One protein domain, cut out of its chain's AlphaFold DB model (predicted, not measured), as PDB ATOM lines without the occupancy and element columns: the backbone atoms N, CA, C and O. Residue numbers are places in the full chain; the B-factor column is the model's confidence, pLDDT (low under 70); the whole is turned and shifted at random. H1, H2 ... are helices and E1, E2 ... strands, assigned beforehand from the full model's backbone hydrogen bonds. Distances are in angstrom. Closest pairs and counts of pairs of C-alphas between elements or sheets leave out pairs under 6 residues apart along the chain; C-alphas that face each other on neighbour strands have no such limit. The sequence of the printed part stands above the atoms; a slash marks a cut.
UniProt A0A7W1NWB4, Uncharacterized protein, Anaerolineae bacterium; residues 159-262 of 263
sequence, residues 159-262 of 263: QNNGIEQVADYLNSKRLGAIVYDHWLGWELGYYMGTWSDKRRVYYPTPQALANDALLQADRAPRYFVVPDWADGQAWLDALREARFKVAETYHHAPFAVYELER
ATOM      1  N   GLN A 159     -21.377 102.580 -21.869       67.75
ATOM      2  CA  GLN A 159     -21.928 103.908 -22.159       67.75
ATOM      3  C   GLN A 159     -22.603 103.971 -23.529       67.75
ATOM      4  O   GLN A 159     -23.490 104.802 -23.712       67.75
ATOM      5  N   ASN A 160     -22.204 103.087 -24.451       74.31
ATOM      6  CA  ASN A 160     -22.747 103.022 -25.804       74.31
ATOM      7  C   ASN A 160     -23.611 101.790 -26.094       74.31
ATOM      8  O   ASN A 160     -24.185 101.700 -27.175       74.31
ATOM      9  N   ASN A 161     -23.777 100.875 -25.134       81.12
ATOM     10  CA  ASN A 161     -24.779  99.811 -25.205       81.12
ATOM     11  C   ASN A 161     -26.149 100.420 -25.524       81.12
ATOM     12  O   ASN A 161     -26.656 101.189 -24.719       81.12
ATOM     13  N   GLY A 162     -26.754 100.088 -26.664       86.19
ATOM     14  CA  GLY A 162     -28.016 100.713 -27.084       86.19
ATOM     15  C   GLY A 162     -27.895 101.581 -28.340       86.19
ATOM     16  O   GLY A 162     -28.908 101.988 -28.920       86.19
ATOM     17  N   ILE A 163     -26.668 101.901 -28.764       91.00
ATOM     18  CA  ILE A 163     -26.423 102.792 -29.902       91.00
ATOM     19  C   ILE A 163     -26.877 102.170 -31.224       91.00
ATOM     20  O   ILE A 163     -27.306 102.900 -32.119       91.00
ATOM     21  N   GLU A 164     -26.860 100.840 -31.338       91.88
ATOM     22  CA  GLU A 164     -27.428 100.115 -32.474       91.88
ATOM     23  C   GLU A 164     -28.924 100.422 -32.614       91.88
ATOM     24  O   GLU A 164     -29.394 100.770 -33.694       91.88
ATOM     25  N   GLN A 165     -29.667 100.378 -31.505       95.50
ATOM     26  CA  GLN A 165     -31.109 100.613 -31.483       95.50
ATOM     27  C   GLN A 165     -31.441 102.081 -31.782       95.50
ATOM     28  O   GLN A 165     -32.399 102.367 -32.504       95.50
ATOM     29  N   VAL A 166     -30.625 103.018 -31.287       95.19
ATOM     30  CA  VAL A 166     -30.733 104.443 -31.643       95.19
ATOM     31  C   VAL A 166     -30.446 104.658 -33.129       95.19
ATOM     32  O   VAL A 166     -31.174 105.397 -33.797       95.19
ATOM     33  N   ALA A 167     -29.414 104.011 -33.672       95.31
ATOM     34  CA  ALA A 167     -29.070 104.101 -35.086       95.31
ATOM     35  C   ALA A 167     -30.182 103.531 -35.978       95.31
ATOM     36  O   ALA A 167     -30.572 104.189 -36.946       95.31
ATOM     37  N   ASP A 168     -30.748 102.376 -35.623       95.62
ATOM     38  CA  ASP A 168     -31.892 101.769 -36.311       95.62
ATOM     39  C   ASP A 168     -33.122 102.681 -36.261       95.62
ATOM     40  O   ASP A 168     -33.767 102.935 -37.287       95.62
ATOM     41  N   TYR A 169     -33.411 103.252 -35.088       97.00
ATOM     42  CA  TYR A 169     -34.487 104.223 -34.919       97.00
ATOM     43  C   TYR A 169     -34.303 105.437 -35.837       97.00
ATOM     44  O   TYR A 169     -35.235 105.812 -36.556       97.00
ATOM     45  N   LEU A 170     -33.112 106.035 -35.860       96.44
ATOM     46  CA  LEU A 170     -32.812 107.194 -36.701       96.44
ATOM     47  C   LEU A 170     -32.848 106.842 -38.190       96.44
ATOM     48  O   LEU A 170     -33.378 107.618 -38.985       96.44
ATOM     49  N   ASN A 171     -32.349 105.667 -38.576       95.75
ATOM     50  CA  ASN A 171     -32.388 105.192 -39.957       95.75
ATOM     51  C   ASN A 171     -33.824 104.941 -40.440       95.75
ATOM     52  O   ASN A 171     -34.119 105.218 -41.604       95.75
ATOM     53  N   SER A 172     -34.739 104.543 -39.548       95.31
ATOM     54  CA  SER A 172     -36.168 104.389 -39.868       95.31
ATOM     55  C   SER A 172     -36.888 105.708 -40.194       95.31
ATOM     56  O   SER A 172     -37.999 105.697 -40.729       95.31
ATOM     57  N   LYS A 173     -36.282 106.864 -39.877       95.62
ATOM     58  CA  LYS A 173     -36.882 108.180 -40.134       95.62
ATOM     59  C   LYS A 173     -36.863 108.543 -41.611       95.62
ATOM     60  O   LYS A 173     -36.188 107.923 -42.430       95.62
ATOM     61  N   ARG A 174     -37.612 109.594 -41.956       93.12
ATOM     62  CA  ARG A 174     -37.740 110.066 -43.338       93.12
ATOM     63  C   ARG A 174     -36.373 110.365 -43.957       93.12
ATOM     64  O   ARG A 174     -35.480 110.894 -43.293       93.12
ATOM     65  N   LEU A 175     -36.256 110.095 -45.253       91.44
ATOM     66  CA  LEU A 175     -35.095 110.470 -46.049       91.44
ATOM     67  C   LEU A 175     -34.750 111.954 -45.882       91.44
ATOM     68  O   LEU A 175     -35.637 112.818 -45.859       91.44
ATOM     69  N   GLY A 176     -33.451 112.227 -45.752       91.00
ATOM     70  CA  GLY A 176     -32.917 113.573 -45.575       91.00
ATOM     71  C   GLY A 176     -33.080 114.148 -44.169       91.00
ATOM     72  O   GLY A 176     -32.717 115.306 -43.974       91.00
ATOM     73  N   ALA A 177     -33.596 113.388 -43.188       94.94
ATOM     74  CA  ALA A 177     -33.666 113.876 -41.811       94.94
ATOM     75  C   ALA A 177     -32.285 114.318 -41.310       94.94
ATOM     76  O   ALA A 177     -31.255 113.719 -41.645       94.94
ATOM     77  N   ILE A 178     -32.281 115.380 -40.511       95.25
ATOM     78  CA  ILE A 178     -31.061 115.960 -39.962       95.25
ATOM     79  C   ILE A 178     -30.881 115.423 -38.548       95.25
ATOM     80  O   ILE A 178     -31.767 115.571 -37.712       95.25
ATOM     81  N   VAL A 179     -29.737 114.801 -38.293       96.06
ATOM     82  CA  VAL A 179     -29.376 114.261 -36.983       96.06
ATOM     83  C   VAL A 179     -28.285 115.137 -36.397       96.06
ATOM     84  O   VAL A 179     -27.155 115.166 -36.891       96.06
ATOM     85  N   TYR A 180     -28.647 115.882 -35.367       95.62
ATOM     86  CA  TYR A 180     -27.724 116.663 -34.574       95.62
ATOM     87  C   TYR A 180     -27.142 115.812 -33.461       95.62
ATOM     88  O   TYR A 180     -27.840 115.018 -32.828       95.62
ATOM     89  N   ASP A 181     -25.854 116.003 -33.233       92.50
ATOM     90  CA  ASP A 181     -25.102 115.247 -32.251       92.50
ATOM     91  C   ASP A 181     -23.952 116.099 -31.686       92.50
ATOM     92  O   ASP A 181     -23.431 117.005 -32.343       92.50
ATOM     93  N   HIS A 182     -23.590 115.806 -30.443       92.12
ATOM     94  CA  HIS A 182     -22.457 116.405 -29.741       92.12
ATOM     95  C   HIS A 182     -21.553 115.354 -29.084       92.12
ATOM     96  O   HIS A 182     -20.362 115.597 -28.904       92.12
ATOM     97  N   TRP A 183     -22.093 114.190 -28.728       90.94
ATOM     98  CA  TRP A 183     -21.384 113.220 -27.899       90.94
ATOM     99  C   TRP A 183     -20.861 112.039 -28.708       90.94
ATOM    100  O   TRP A 183     -19.718 111.634 -28.526       90.94
ATOM    101  N   LEU A 184     -21.670 111.505 -29.625       88.88
ATOM    102  CA  LEU A 184     -21.427 110.192 -30.230       88.88
ATOM    103  C   LEU A 184     -20.573 110.273 -31.501       88.88
ATOM    104  O   LEU A 184     -19.881 109.330 -31.874       88.88
ATOM    105  N   GLY A 185     -20.604 111.407 -32.189       86.44
ATOM    106  CA  GLY A 185     -19.752 111.789 -33.305       86.44
ATOM    107  C   GLY A 185     -19.612 110.727 -34.394       86.44
ATOM    108  O   GLY A 185     -20.494 110.505 -35.236       86.44
ATOM    109  N   TRP A 186     -18.415 110.143 -34.442       82.06
ATOM    110  CA  TRP A 186     -18.053 109.121 -35.418       82.06
ATOM    111  C   TRP A 186     -18.743 107.786 -35.131       82.06
ATOM    112  O   TRP A 186     -19.064 107.075 -36.079       82.06
ATOM    113  N   GLU A 187     -19.008 107.476 -33.866       86.06
ATOM    114  CA  GLU A 187     -19.516 106.185 -33.414       86.06
ATOM    115  C   GLU A 187     -20.975 106.000 -33.818       86.06
ATOM    116  O   GLU A 187     -21.296 105.057 -34.537       86.06
ATOM    117  N   LEU A 188     -21.836 106.988 -33.535       90.38
ATOM    118  CA  LEU A 188     -23.197 107.010 -34.087       90.38
ATOM    119  C   LEU A 188     -23.168 106.912 -35.618       90.38
ATOM    120  O   LEU A 188     -24.010 106.266 -36.234       90.38
ATOM    121  N   GLY A 189     -22.165 107.519 -36.252       89.31
ATOM    122  CA  GLY A 189     -21.973 107.409 -37.689       89.31
ATOM    123  C   GLY A 189     -21.611 106.029 -38.206       89.31
ATOM    124  O   GLY A 189     -22.057 105.670 -39.293       89.31
ATOM    125  N   TYR A 190     -20.813 105.286 -37.451       87.50
ATOM    126  CA  TYR A 190     -20.463 103.908 -37.753       87.50
ATOM    127  C   TYR A 190     -21.712 103.021 -37.699       87.50
ATOM    128  O   TYR A 190     -21.989 102.308 -38.663       87.50
ATOM    129  N   TYR A 191     -22.518 103.155 -36.641       91.38
ATOM    130  CA  TYR A 191     -23.732 102.356 -36.440       91.38
ATOM    131  C   TYR A 191     -24.886 102.723 -37.375       91.38
ATOM    132  O   TYR A 191     -25.583 101.841 -37.867       91.38
ATOM    133  N   MET A 192     -25.055 104.006 -37.713       93.00
ATOM    134  CA  MET A 192     -26.013 104.414 -38.750       93.00
ATOM    135  C   MET A 192     -25.604 103.946 -40.156       93.00
ATOM    136  O   MET A 192     -26.432 103.946 -41.068       93.00
ATOM    137  N   GLY A 193     -24.342 103.546 -40.332       88.50
ATOM    138  CA  GLY A 193     -23.781 103.059 -41.582       88.50
ATOM    139  C   GLY A 193     -23.210 104.164 -42.475       88.50
ATOM    140  O   GLY A 193     -23.693 105.297 -42.538       88.50
ATOM    141  N   THR A 194     -22.181 103.796 -43.243       78.06
ATOM    142  CA  THR A 194     -21.455 104.676 -44.180       78.06
ATOM    143  C   THR A 194     -22.358 105.340 -45.226       78.06
ATOM    144  O   THR A 194     -22.043 106.425 -45.711       78.06
ATOM    145  N   TRP A 195     -23.485 104.703 -45.556       77.75
ATOM    146  CA  TRP A 195     -24.442 105.136 -46.580       77.75
ATOM    147  C   TRP A 195     -25.789 105.567 -45.995       77.75
ATOM    148  O   TRP A 195     -26.817 105.412 -46.653       77.75
ATOM    149  N   SER A 196     -25.803 106.088 -44.766       83.88
ATOM    150  CA  SER A 196     -27.027 106.656 -44.204       83.88
ATOM    151  C   SER A 196     -27.550 107.788 -45.100       83.88
ATOM    152  O   SER A 196     -26.815 108.692 -45.501       83.88
ATOM    153  N   ASP A 197     -28.847 107.748 -45.393       89.25
ATOM    154  CA  ASP A 197     -29.611 108.780 -46.104       89.25
ATOM    155  C   ASP A 197     -29.945 109.986 -45.202       89.25
ATOM    156  O   ASP A 197     -30.730 110.866 -45.575       89.25
ATOM    157  N   LYS A 198     -29.368 110.018 -43.993       93.00
ATOM    158  CA  LYS A 198     -29.537 111.067 -42.992       93.00
ATOM    159  C   LYS A 198     -28.356 112.028 -43.002       93.00
ATOM    160  O   LYS A 198     -27.193 111.648 -43.151       93.00
ATOM    161  N   ARG A 199     -28.642 113.310 -42.785       90.56
ATOM    162  CA  ARG A 199     -27.609 114.339 -42.647       90.56
ATOM    163  C   ARG A 199     -27.196 114.444 -41.184       90.56
ATOM    164  O   ARG A 199     -27.861 115.123 -40.410       90.56
ATOM    165  N   ARG A 200     -26.075 113.827 -40.813       91.25
ATOM    166  CA  ARG A 200     -25.493 113.993 -39.472       91.25
ATOM    167  C   ARG A 200     -24.633 115.254 -39.386       91.25
ATOM    168  O   ARG A 200     -23.816 115.503 -40.278       91.25
ATOM    169  N   VAL A 201     -24.800 116.032 -38.320       90.06
ATOM    170  CA  VAL A 201     -24.016 117.246 -38.067       90.06
ATOM    171  C   VAL A 201     -23.600 117.301 -36.602       90.06
ATOM    172  O   VAL A 201     -24.436 117.196 -35.711       90.06
ATOM    173  N   TYR A 202     -22.297 117.478 -36.386       89.88
ATOM    174  CA  TYR A 202     -21.712 117.671 -35.066       89.88
ATOM    175  C   TYR A 202     -21.715 119.154 -34.684       89.88
ATOM    176  O   TYR A 202     -21.295 119.981 -35.503       89.88
ATOM    177  N   TYR A 203     -22.076 119.478 -33.441       90.31
ATOM    178  CA  TYR A 203     -21.907 120.824 -32.886       90.31
ATOM    179  C   TYR A 203     -21.085 120.814 -31.598       90.31
ATOM    180  O   TYR A 203     -21.273 119.937 -30.762       90.31
ATOM    181  N   PRO A 204     -20.199 121.805 -31.395       86.75
ATOM    182  CA  PRO A 204     -19.366 121.879 -30.198       86.75
ATOM    183  C   PRO A 204     -20.055 122.558 -29.004       86.75
ATOM    184  O   PRO A 204     -19.581 122.408 -27.886       86.75
ATOM    185  N   THR A 205     -21.125 123.340 -29.220       91.88
ATOM    186  CA  THR A 205     -21.819 124.090 -28.154       91.88
ATOM    187  C   THR A 205     -23.338 124.158 -28.379       91.88
ATOM    188  O   THR A 205     -23.766 124.160 -29.543       91.88
ATOM    189  N   PRO A 206     -24.146 124.301 -27.304       95.56
ATOM    190  CA  PRO A 206     -25.597 124.488 -27.392       95.56
ATOM    191  C   PRO A 206     -26.019 125.627 -28.324       95.56
ATOM    192  O   PRO A 206     -26.893 125.461 -29.176       95.56
ATOM    193  N   GLN A 207     -25.362 126.783 -28.212       94.75
ATOM    194  CA  GLN A 207     -25.705 127.978 -28.982       94.75
ATOM    195  C   GLN A 207     -25.359 127.817 -30.465       94.75
ATOM    196  O   GLN A 207     -26.114 128.277 -31.321       94.75
ATOM    197  N   ALA A 208     -24.249 127.144 -30.792       91.38
ATOM    198  CA  ALA A 208     -23.904 126.855 -32.183       91.38
ATOM    199  C   ALA A 208     -24.956 125.956 -32.847       91.38
ATOM    200  O   ALA A 208     -25.355 126.227 -33.979       91.38
ATOM    201  N   LEU A 209     -25.436 124.937 -32.124       94.50
ATOM    202  CA  LEU A 209     -26.507 124.065 -32.597       94.50
ATOM    203  C   LEU A 209     -27.806 124.846 -32.810       94.50
ATOM    204  O   LEU A 209     -28.376 124.776 -33.896       94.50
ATOM    205  N   ALA A 210     -28.257 125.615 -31.814       95.31
ATOM    206  CA  ALA A 210     -29.515 126.355 -31.903       95.31
ATOM    207  C   ALA A 210     -29.506 127.377 -33.056       95.31
ATOM    208  O   ALA A 210     -30.447 127.430 -33.851       95.31
ATOM    209  N   ASN A 211     -28.412 128.134 -33.203       93.38
ATOM    210  CA  ASN A 211     -28.267 129.140 -34.257       93.38
ATOM    211  C   ASN A 211     -28.248 128.521 -35.660       93.38
ATOM    212  O   ASN A 211     -28.972 128.981 -36.544       93.38
ATOM    213  N   ASP A 212     -27.460 127.466 -35.885       90.88
ATOM    214  CA  ASP A 212     -27.407 126.825 -37.206       90.88
ATOM    215  C   ASP A 212     -28.714 126.083 -37.528       90.88
ATOM    216  O   ASP A 212     -29.212 126.132 -38.657       90.88
ATOM    217  N   ALA A 213     -29.345 125.476 -36.515       91.94
ATOM    218  CA  ALA A 213     -30.649 124.845 -36.665       91.94
ATOM    219  C   ALA A 213     -31.738 125.846 -37.075       91.94
ATOM    220  O   ALA A 213     -32.634 125.459 -37.834       91.94
ATOM    221  N   LEU A 214     -31.679 127.109 -36.630       91.88
ATOM    222  CA  LEU A 214     -32.566 128.184 -37.103       91.88
ATOM    223  C   LEU A 214     -32.282 128.559 -38.562       91.88
ATOM    224  O   LEU A 214     -33.217 128.674 -39.354       91.88
ATOM    225  N   LEU A 215     -31.004 128.711 -38.923       90.94
ATOM    226  CA  LEU A 215     -30.575 129.172 -40.250       90.94
ATOM    227  C   LEU A 215     -30.759 128.138 -41.365       90.94
ATOM    228  O   LEU A 215     -30.832 128.502 -42.538       90.94
ATOM    229  N   GLN A 216     -30.832 126.849 -41.028       88.81
ATOM    230  CA  GLN A 216     -31.003 125.786 -42.014       88.81
ATOM    231  C   GLN A 216     -32.249 126.051 -42.901       88.81
ATOM    232  O   GLN A 216     -33.310 126.373 -42.400       88.81
ATOM    233  N   ALA A 217     -32.215 125.942 -44.225       85.06
ATOM    234  CA  ALA A 217     -33.431 126.221 -45.022       85.06
ATOM    235  C   ALA A 217     -34.349 124.989 -45.145       85.06
ATOM    236  O   ALA A 217     -35.561 125.112 -45.326       85.06
ATOM    237  N   ASP A 218     -33.761 123.798 -45.022       85.00
ATOM    238  CA  ASP A 218     -34.436 122.522 -45.236       85.00
ATOM    239  C   ASP A 218     -35.552 122.276 -44.205       85.00
ATOM    240  O   ASP A 218     -35.352 122.475 -43.005       85.00
ATOM    241  N   ARG A 219     -36.720 121.823 -44.676       85.62
ATOM    242  CA  ARG A 219     -37.881 121.427 -43.857       85.62
ATOM    243  C   ARG A 219     -37.834 119.957 -43.425       85.62
ATOM    244  O   ARG A 219     -38.835 119.441 -42.931       85.62
ATOM    245  N   ALA A 220     -36.722 119.265 -43.651       89.12
ATOM    246  CA  ALA A 220     -36.507 117.917 -43.155       89.12
ATOM    247  C   ALA A 220     -36.729 117.825 -41.630       89.12
ATOM    248  O   ALA A 220     -36.421 118.782 -40.907       89.12
ATOM    249  N   PRO A 221     -37.257 116.686 -41.139       93.12
ATOM    250  CA  PRO A 221     -37.375 116.446 -39.708       93.12
ATOM    251  C   PRO A 221     -35.987 116.437 -39.063       93.12
ATOM    252  O   PRO A 221     -34.990 116.080 -39.703       93.12
ATOM    253  N   ARG A 222     -35.923 116.883 -37.809       95.81
ATOM    254  CA  ARG A 222     -34.671 117.102 -37.083       95.81
ATOM    255  C   ARG A 222     -34.695 116.316 -35.793       95.81
ATOM    256  O   ARG A 222     -35.671 116.400 -35.056       95.81
ATOM    257  N   TYR A 223     -33.606 115.618 -35.525       97.50
ATOM    258  CA  TYR A 223     -33.443 114.799 -34.338       97.50
ATOM    259  C   TYR A 223     -32.169 115.209 -33.609       97.50
ATOM    260  O   TYR A 223     -31.162 115.489 -34.254       97.50
ATOM    261  N   PHE A 224     -32.209 115.244 -32.283       97.38
ATOM    262  CA  PHE A 224     -31.054 115.481 -31.427       97.38
ATOM    263  C   PHE A 224     -30.903 114.318 -30.454       97.38
ATOM    264  O   PHE A 224     -31.853 113.974 -29.753       97.38
ATOM    265  N   VAL A 225     -29.729 113.692 -30.460       96.12
ATOM    266  CA  VAL A 225     -29.430 112.530 -29.616       96.12
ATOM    267  C   VAL A 225     -28.712 112.999 -28.360       96.12
ATOM    268  O   VAL A 225     -27.712 113.712 -28.455       96.12
ATOM    269  N   VAL A 226     -29.212 112.586 -27.198       95.50
ATOM    270  CA  VAL A 226     -28.656 112.921 -25.886       95.50
ATOM    271  C   VAL A 226     -28.407 111.627 -25.114       95.50
ATOM    272  O   VAL A 226     -29.352 110.866 -24.907       95.50
ATOM    273  N   PRO A 227     -27.170 111.359 -24.674       92.88
ATOM    274  CA  PRO A 227     -26.919 110.299 -23.719       92.88
ATOM    275  C   PRO A 227     -27.342 110.701 -22.300       92.88
ATOM    276  O   PRO A 227     -27.065 111.811 -21.854       92.88
ATOM    277  N   ASP A 228     -27.917 109.760 -21.558       89.56
ATOM    278  CA  ASP A 228     -28.376 109.891 -20.171       89.56
ATOM    279  C   ASP A 228     -27.221 110.185 -19.195       89.56
ATOM    280  O   ASP A 228     -27.437 110.692 -18.096       89.56
ATOM    281  N   TRP A 229     -25.980 109.872 -19.584       84.44
ATOM    282  CA  TRP A 229     -24.776 110.172 -18.806       84.44
ATOM    283  C   TRP A 229     -24.253 111.603 -19.002       84.44
ATOM    284  O   TRP A 229     -23.336 112.014 -18.288       84.44
ATOM    285  N   ALA A 230     -24.808 112.367 -19.948       87.69
ATOM    286  CA  ALA A 230     -24.416 113.746 -20.207       87.69
ATOM    287  C   ALA A 230     -25.482 114.756 -19.772       87.69
ATOM    288  O   ALA A 230     -26.679 114.478 -19.758       87.69
ATOM    289  N   ASP A 231     -25.042 115.986 -19.497       86.94
ATOM    290  CA  ASP A 231     -25.957 117.105 -19.294       86.94
ATOM    291  C   ASP A 231     -26.490 117.621 -20.642       86.94
ATOM    292  O   ASP A 231     -25.899 118.482 -21.304       86.94
ATOM    293  N   GLY A 232     -27.621 117.060 -21.064       92.38
ATOM    294  CA  GLY A 232     -28.364 117.535 -22.228       92.38
ATOM    295  C   GLY A 232     -29.213 118.777 -21.963       92.38
ATOM    296  O   GLY A 232     -29.682 119.396 -22.917       92.38
ATOM    297  N   GLN A 233     -29.417 119.180 -20.706       94.81
ATOM    298  CA  GLN A 233     -30.417 120.190 -20.366       94.81
ATOM    299  C   GLN A 233     -30.066 121.553 -20.970       94.81
ATOM    300  O   GLN A 233     -30.911 122.167 -21.619       94.81
ATOM    301  N   ALA A 234     -28.796 121.962 -20.882       95.38
ATOM    302  CA  ALA A 234     -28.312 123.199 -21.501       95.38
ATOM    303  C   ALA A 234     -28.535 123.241 -23.028       95.38
ATOM    304  O   ALA A 234     -28.765 124.307 -23.603       95.38
ATOM    305  N   TRP A 235     -28.495 122.084 -23.695       97.00
ATOM    306  CA  TRP A 235     -28.750 121.961 -25.133       97.00
ATOM    307  C   TRP A 235     -30.232 122.096 -25.465       97.00
ATOM    308  O   TRP A 235     -30.599 122.832 -26.386       97.00
ATOM    309  N   LEU A 236     -31.084 121.412 -24.702       97.25
ATOM    310  CA  LEU A 236     -32.534 121.479 -24.870       97.25
ATOM    311  C   LEU A 236     -33.062 122.883 -24.545       97.25
ATOM    312  O   LEU A 236     -33.948 123.372 -25.241       97.25
ATOM    313  N   ASP A 237     -32.497 123.555 -23.542       97.25
ATOM    314  CA  ASP A 237     -32.880 124.919 -23.171       97.25
ATOM    315  C   ASP A 237     -32.486 125.934 -24.245       97.25
ATOM    316  O   ASP A 237     -33.340 126.710 -24.669       97.25
ATOM    317  N   ALA A 238     -31.272 125.855 -24.800       96.81
ATOM    318  CA  ALA A 238     -30.875 126.706 -25.927       96.81
ATOM    319  C   ALA A 238     -31.805 126.536 -27.148       96.81
ATOM    320  O   ALA A 238     -32.146 127.505 -27.831       96.81
ATOM    321  N   LEU A 239     -32.263 125.307 -27.416       96.88
ATOM    322  CA  LEU A 239     -33.242 125.021 -28.468       96.88
ATOM    323  C   LEU A 239     -34.626 125.617 -28.160       96.88
ATOM    324  O   LEU A 239     -35.252 126.202 -29.049       96.88
ATOM    325  N   ARG A 240     -35.099 125.515 -26.912       97.00
ATOM    326  CA  ARG A 240     -36.375 126.110 -26.472       97.00
ATOM    327  C   ARG A 240     -36.333 127.639 -26.491       97.00
ATOM    328  O   ARG A 240     -37.304 128.261 -26.912       97.00
ATOM    329  N   GLU A 241     -35.218 128.251 -26.100       96.94
ATOM    330  CA  GLU A 241     -34.991 129.702 -26.191       96.94
ATOM    331  C   GLU A 241     -35.019 130.185 -27.647       96.94
ATOM    332  O   GLU A 241     -35.633 131.208 -27.962       96.94
ATOM    333  N   ALA A 242     -34.457 129.387 -28.560       95.50
ATOM    334  CA  ALA A 242     -34.587 129.560 -30.006       95.50
ATOM    335  C   ALA A 242     -35.997 129.231 -30.549       95.50
ATOM    336  O   ALA A 242     -36.220 129.273 -31.759       95.50
ATOM    337  N   ARG A 243     -36.967 128.958 -29.666       95.88
ATOM    338  CA  ARG A 243     -38.382 128.668 -29.949       95.88
ATOM    339  C   ARG A 243     -38.647 127.364 -30.700       95.88
ATOM    340  O   ARG A 243     -39.727 127.205 -31.266       95.88
ATOM    341  N   PHE A 244     -37.716 126.411 -30.691       96.06
ATOM    342  CA  PHE A 244     -38.034 125.059 -31.148       96.06
ATOM    343  C   PHE A 244     -39.004 124.387 -30.180       96.06
ATOM    344  O   PHE A 244     -38.868 124.505 -28.958       96.06
ATOM    345  N   LYS A 245     -39.946 123.614 -30.723       95.88
ATOM    346  CA  LYS A 245     -40.638 122.611 -29.915       95.88
ATOM    347  C   LYS A 245     -39.747 121.383 -29.850       95.88
ATOM    348  O   LYS A 245     -39.312 120.868 -30.878       95.88
ATOM    349  N   VAL A 246     -39.478 120.952 -28.629       96.81
ATOM    350  CA  VAL A 246     -38.593 119.834 -28.326       96.81
ATOM    351  C   VAL A 246     -39.449 118.734 -27.722       96.81
ATOM    352  O   VAL A 246     -40.010 118.927 -26.641       96.81
ATOM    353  N   ALA A 247     -39.568 117.611 -28.421       97.00
ATOM    354  CA  ALA A 247     -40.327 116.457 -27.960       97.00
ATOM    355  C   ALA A 247     -39.414 115.236 -27.905       97.00
ATOM    356  O   ALA A 247     -38.750 114.918 -28.887       97.00
ATOM    357  N   GLU A 248     -39.375 114.543 -26.774       97.12
ATOM    358  CA  GLU A 248     -38.742 113.228 -26.722       97.12
ATOM    359  C   GLU A 248     -39.583 112.249 -27.546       97.12
ATOM    360  O   GLU A 248     -40.799 112.154 -27.376       97.12
ATOM    361  N   THR A 249     -38.944 111.555 -28.483       96.75
ATOM    362  CA  THR A 249     -39.627 110.655 -29.429       96.75
ATOM    363  C   THR A 249     -39.101 109.229 -29.380       96.75
ATOM    364  O   THR A 249     -39.645 108.351 -30.057       96.75
ATOM    365  N   TYR A 250     -38.035 108.998 -28.619       96.75
ATOM    366  CA  TYR A 250     -37.457 107.688 -28.376       96.75
ATOM    367  C   TYR A 250     -36.545 107.739 -27.160       96.75
ATOM    368  O   TYR A 250     -35.744 108.664 -27.033       96.75
ATOM    369  N   HIS A 251     -36.632 106.713 -26.320       94.75
ATOM    370  CA  HIS A 251     -35.704 106.479 -25.224       94.75
ATOM    371  C   HIS A 251     -35.354 104.999 -25.203       94.75
ATOM    372  O   HIS A 251     -36.227 104.132 -25.107       94.75
ATOM    373  N   HIS A 252     -34.067 104.715 -25.314       91.56
ATOM    374  CA  HIS A 252     -33.504 103.405 -25.055       91.56
ATOM    375  C   HIS A 252     -32.213 103.627 -24.289       91.56
ATOM    376  O   HIS A 252     -31.228 104.076 -24.872       91.56
ATOM    377  N   ALA A 253     -32.258 103.399 -22.975       85.81
ATOM    378  CA  ALA A 253     -31.149 103.716 -22.088       85.81
ATOM    379  C   ALA A 253     -29.826 103.134 -22.634       85.81
ATOM    380  O   ALA A 253     -29.806 101.959 -23.013       85.81
ATOM    381  N   PRO A 254     -28.747 103.935 -22.674       90.38
ATOM    382  CA  PRO A 254     -28.600 105.247 -22.053       90.38
ATOM    383  C   PRO A 254     -28.856 106.419 -23.022       90.38
ATOM    384  O   PRO A 254     -28.167 107.423 -22.915       90.38
ATOM    385  N   PHE A 255     -29.763 106.322 -24.000       94.62
ATOM    386  CA  PHE A 255     -29.954 107.361 -25.021       94.62
ATOM    387  C   PHE A 255     -31.402 107.811 -25.199       94.62
ATOM    388  O   PHE A 255     -32.291 107.007 -25.490       94.62
ATOM    389  N   ALA A 256     -31.604 109.124 -25.178       95.88
ATOM    390  CA  ALA A 256     -32.836 109.779 -25.588       95.88
ATOM    391  C   ALA A 256     -32.665 110.474 -26.950       95.88
ATOM    392  O   ALA A 256     -31.614 111.040 -27.264       95.88
ATOM    393  N   VAL A 257     -33.718 110.458 -27.769       97.50
ATOM    394  CA  VAL A 257     -33.779 111.174 -29.049       97.50
ATOM    395  C   VAL A 257     -34.941 112.155 -29.034       97.50
ATOM    396  O   VAL A 257     -36.107 111.782 -28.881       97.50
ATOM    397  N   TYR A 258     -34.615 113.420 -29.269       97.75
ATOM    398  CA  TYR A 258     -35.565 114.519 -29.304       97.75
ATOM    399  C   TYR A 258     -35.844 114.942 -30.741       97.75
ATOM    400  O   TYR A 258     -34.916 115.235 -31.491       97.75
ATOM    401  N   GLU A 259     -37.113 115.007 -31.123       97.44
ATOM    402  CA  GLU A 259     -37.544 115.642 -32.364       97.44
ATOM    403  C   GLU A 259     -37.666 117.153 -32.161       97.44
ATOM    404  O   GLU A 259     -38.189 117.627 -31.146       97.44
ATOM    405  N   LEU A 260     -37.148 117.907 -33.131       96.19
ATOM    406  CA  LEU A 260     -37.099 119.364 -33.099       96.19
ATOM    407  C   LEU A 260     -37.991 119.944 -34.194       96.19
ATOM    408  O   LEU A 260     -37.612 120.009 -35.374       96.19
ATOM    409  N   GLU A 261     -39.162 120.431 -33.794       93.19
ATOM    410  CA  GLU A 261     -40.026 121.198 -34.684       93.19
ATOM    411  C   GLU A 261     -39.638 122.669 -34.640       93.19
ATOM    412  O   GLU A 261     -39.375 123.245 -33.582       93.19
ATOM    413  N   ARG A 262     -39.609 123.289 -35.815       86.19
ATOM    414  CA  ARG A 262     -39.337 124.718 -35.911       86.19
ATOM    415  C   ARG A 262     -40.462 125.571 -35.326       86.19
ATOM    416  O   ARG A 262     -41.609 125.124 -35.366       86.19
TER     417      ARG A 262
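Overview. This is residues 159 to 262 of the 263 residues of an uncharacterized protein of Anaerolineae bacterium (UniProt A0A7W1NWB4). A strongly twisted five-stranded sheet runs through the middle, with H1 on one face, touching H2, and H4 on the opposite face, touching H3. The 104 printed residues follow the order H1 E1 H2 E2 H3 E3 H4 E4 E5; the mixed sheet runs E2 E1 E3 E5 E4. The class is mixed, helices and strands, and the whole is compact and rounded, with a radius of gyration of the C-alphas of 12.5 A and spans of 31 by 29 by 22 A.

Along the chain. H1, residues 163 to 171, begins at C-alpha 163 (-26.423, 102.792, -29.902). E1 is 178 to 181, H2 185 to 192, E2 199 to 202. H3, 206 to 215, is 14.6 A long; E3, 222 to 227, 16.9 A. H4 is 233 to 241. E4, 245 to 252, is 21.1 A long; E5, 255 to 261, 19.7 A, ends at C-alpha 261 (-40.026, 121.198, -34.684).

Arrangement. E2 and E1 are parallel, N 179 to O 199 2.8 A; so are E1 and E3, N 180 to O 223 2.8 A. E3 and E5 are antiparallel, N 224 to O 258 2.8 A, as is the hairpin E4 and E5, N 255 to O 252 2.8 A. E1, H2, E2 form a strand-helix-strand unit, parallel neighbour strands joined through a helix, with a right-handed crossover. E2, H3, E3 and E3, H4, E4 are split units, another strand between their strands, also right-handed. H1 and H4 run along the strands, at heights over the sheet of 9.0 and 9.4 A. H2 is over E2 and E1; H3 only grazes the sheet. H1 touches H2, closest C-alphas Ala 167 and Met 192, 4.8 A; H3 touches H4, Pro 206 and Trp 235, 4.6 A. Each O i to N i+4 pair is within hydrogen-bond range in H1, H3 and H4; in H2, 3 of 4.

Size, cuts and confidence. The farthest C-alphas, Asn 161 and Ala 217, are 34.1 A apart. The printed part has no cut and no long link; mean pLDDT of the printed part is 91.9, and residue 159 is under 70.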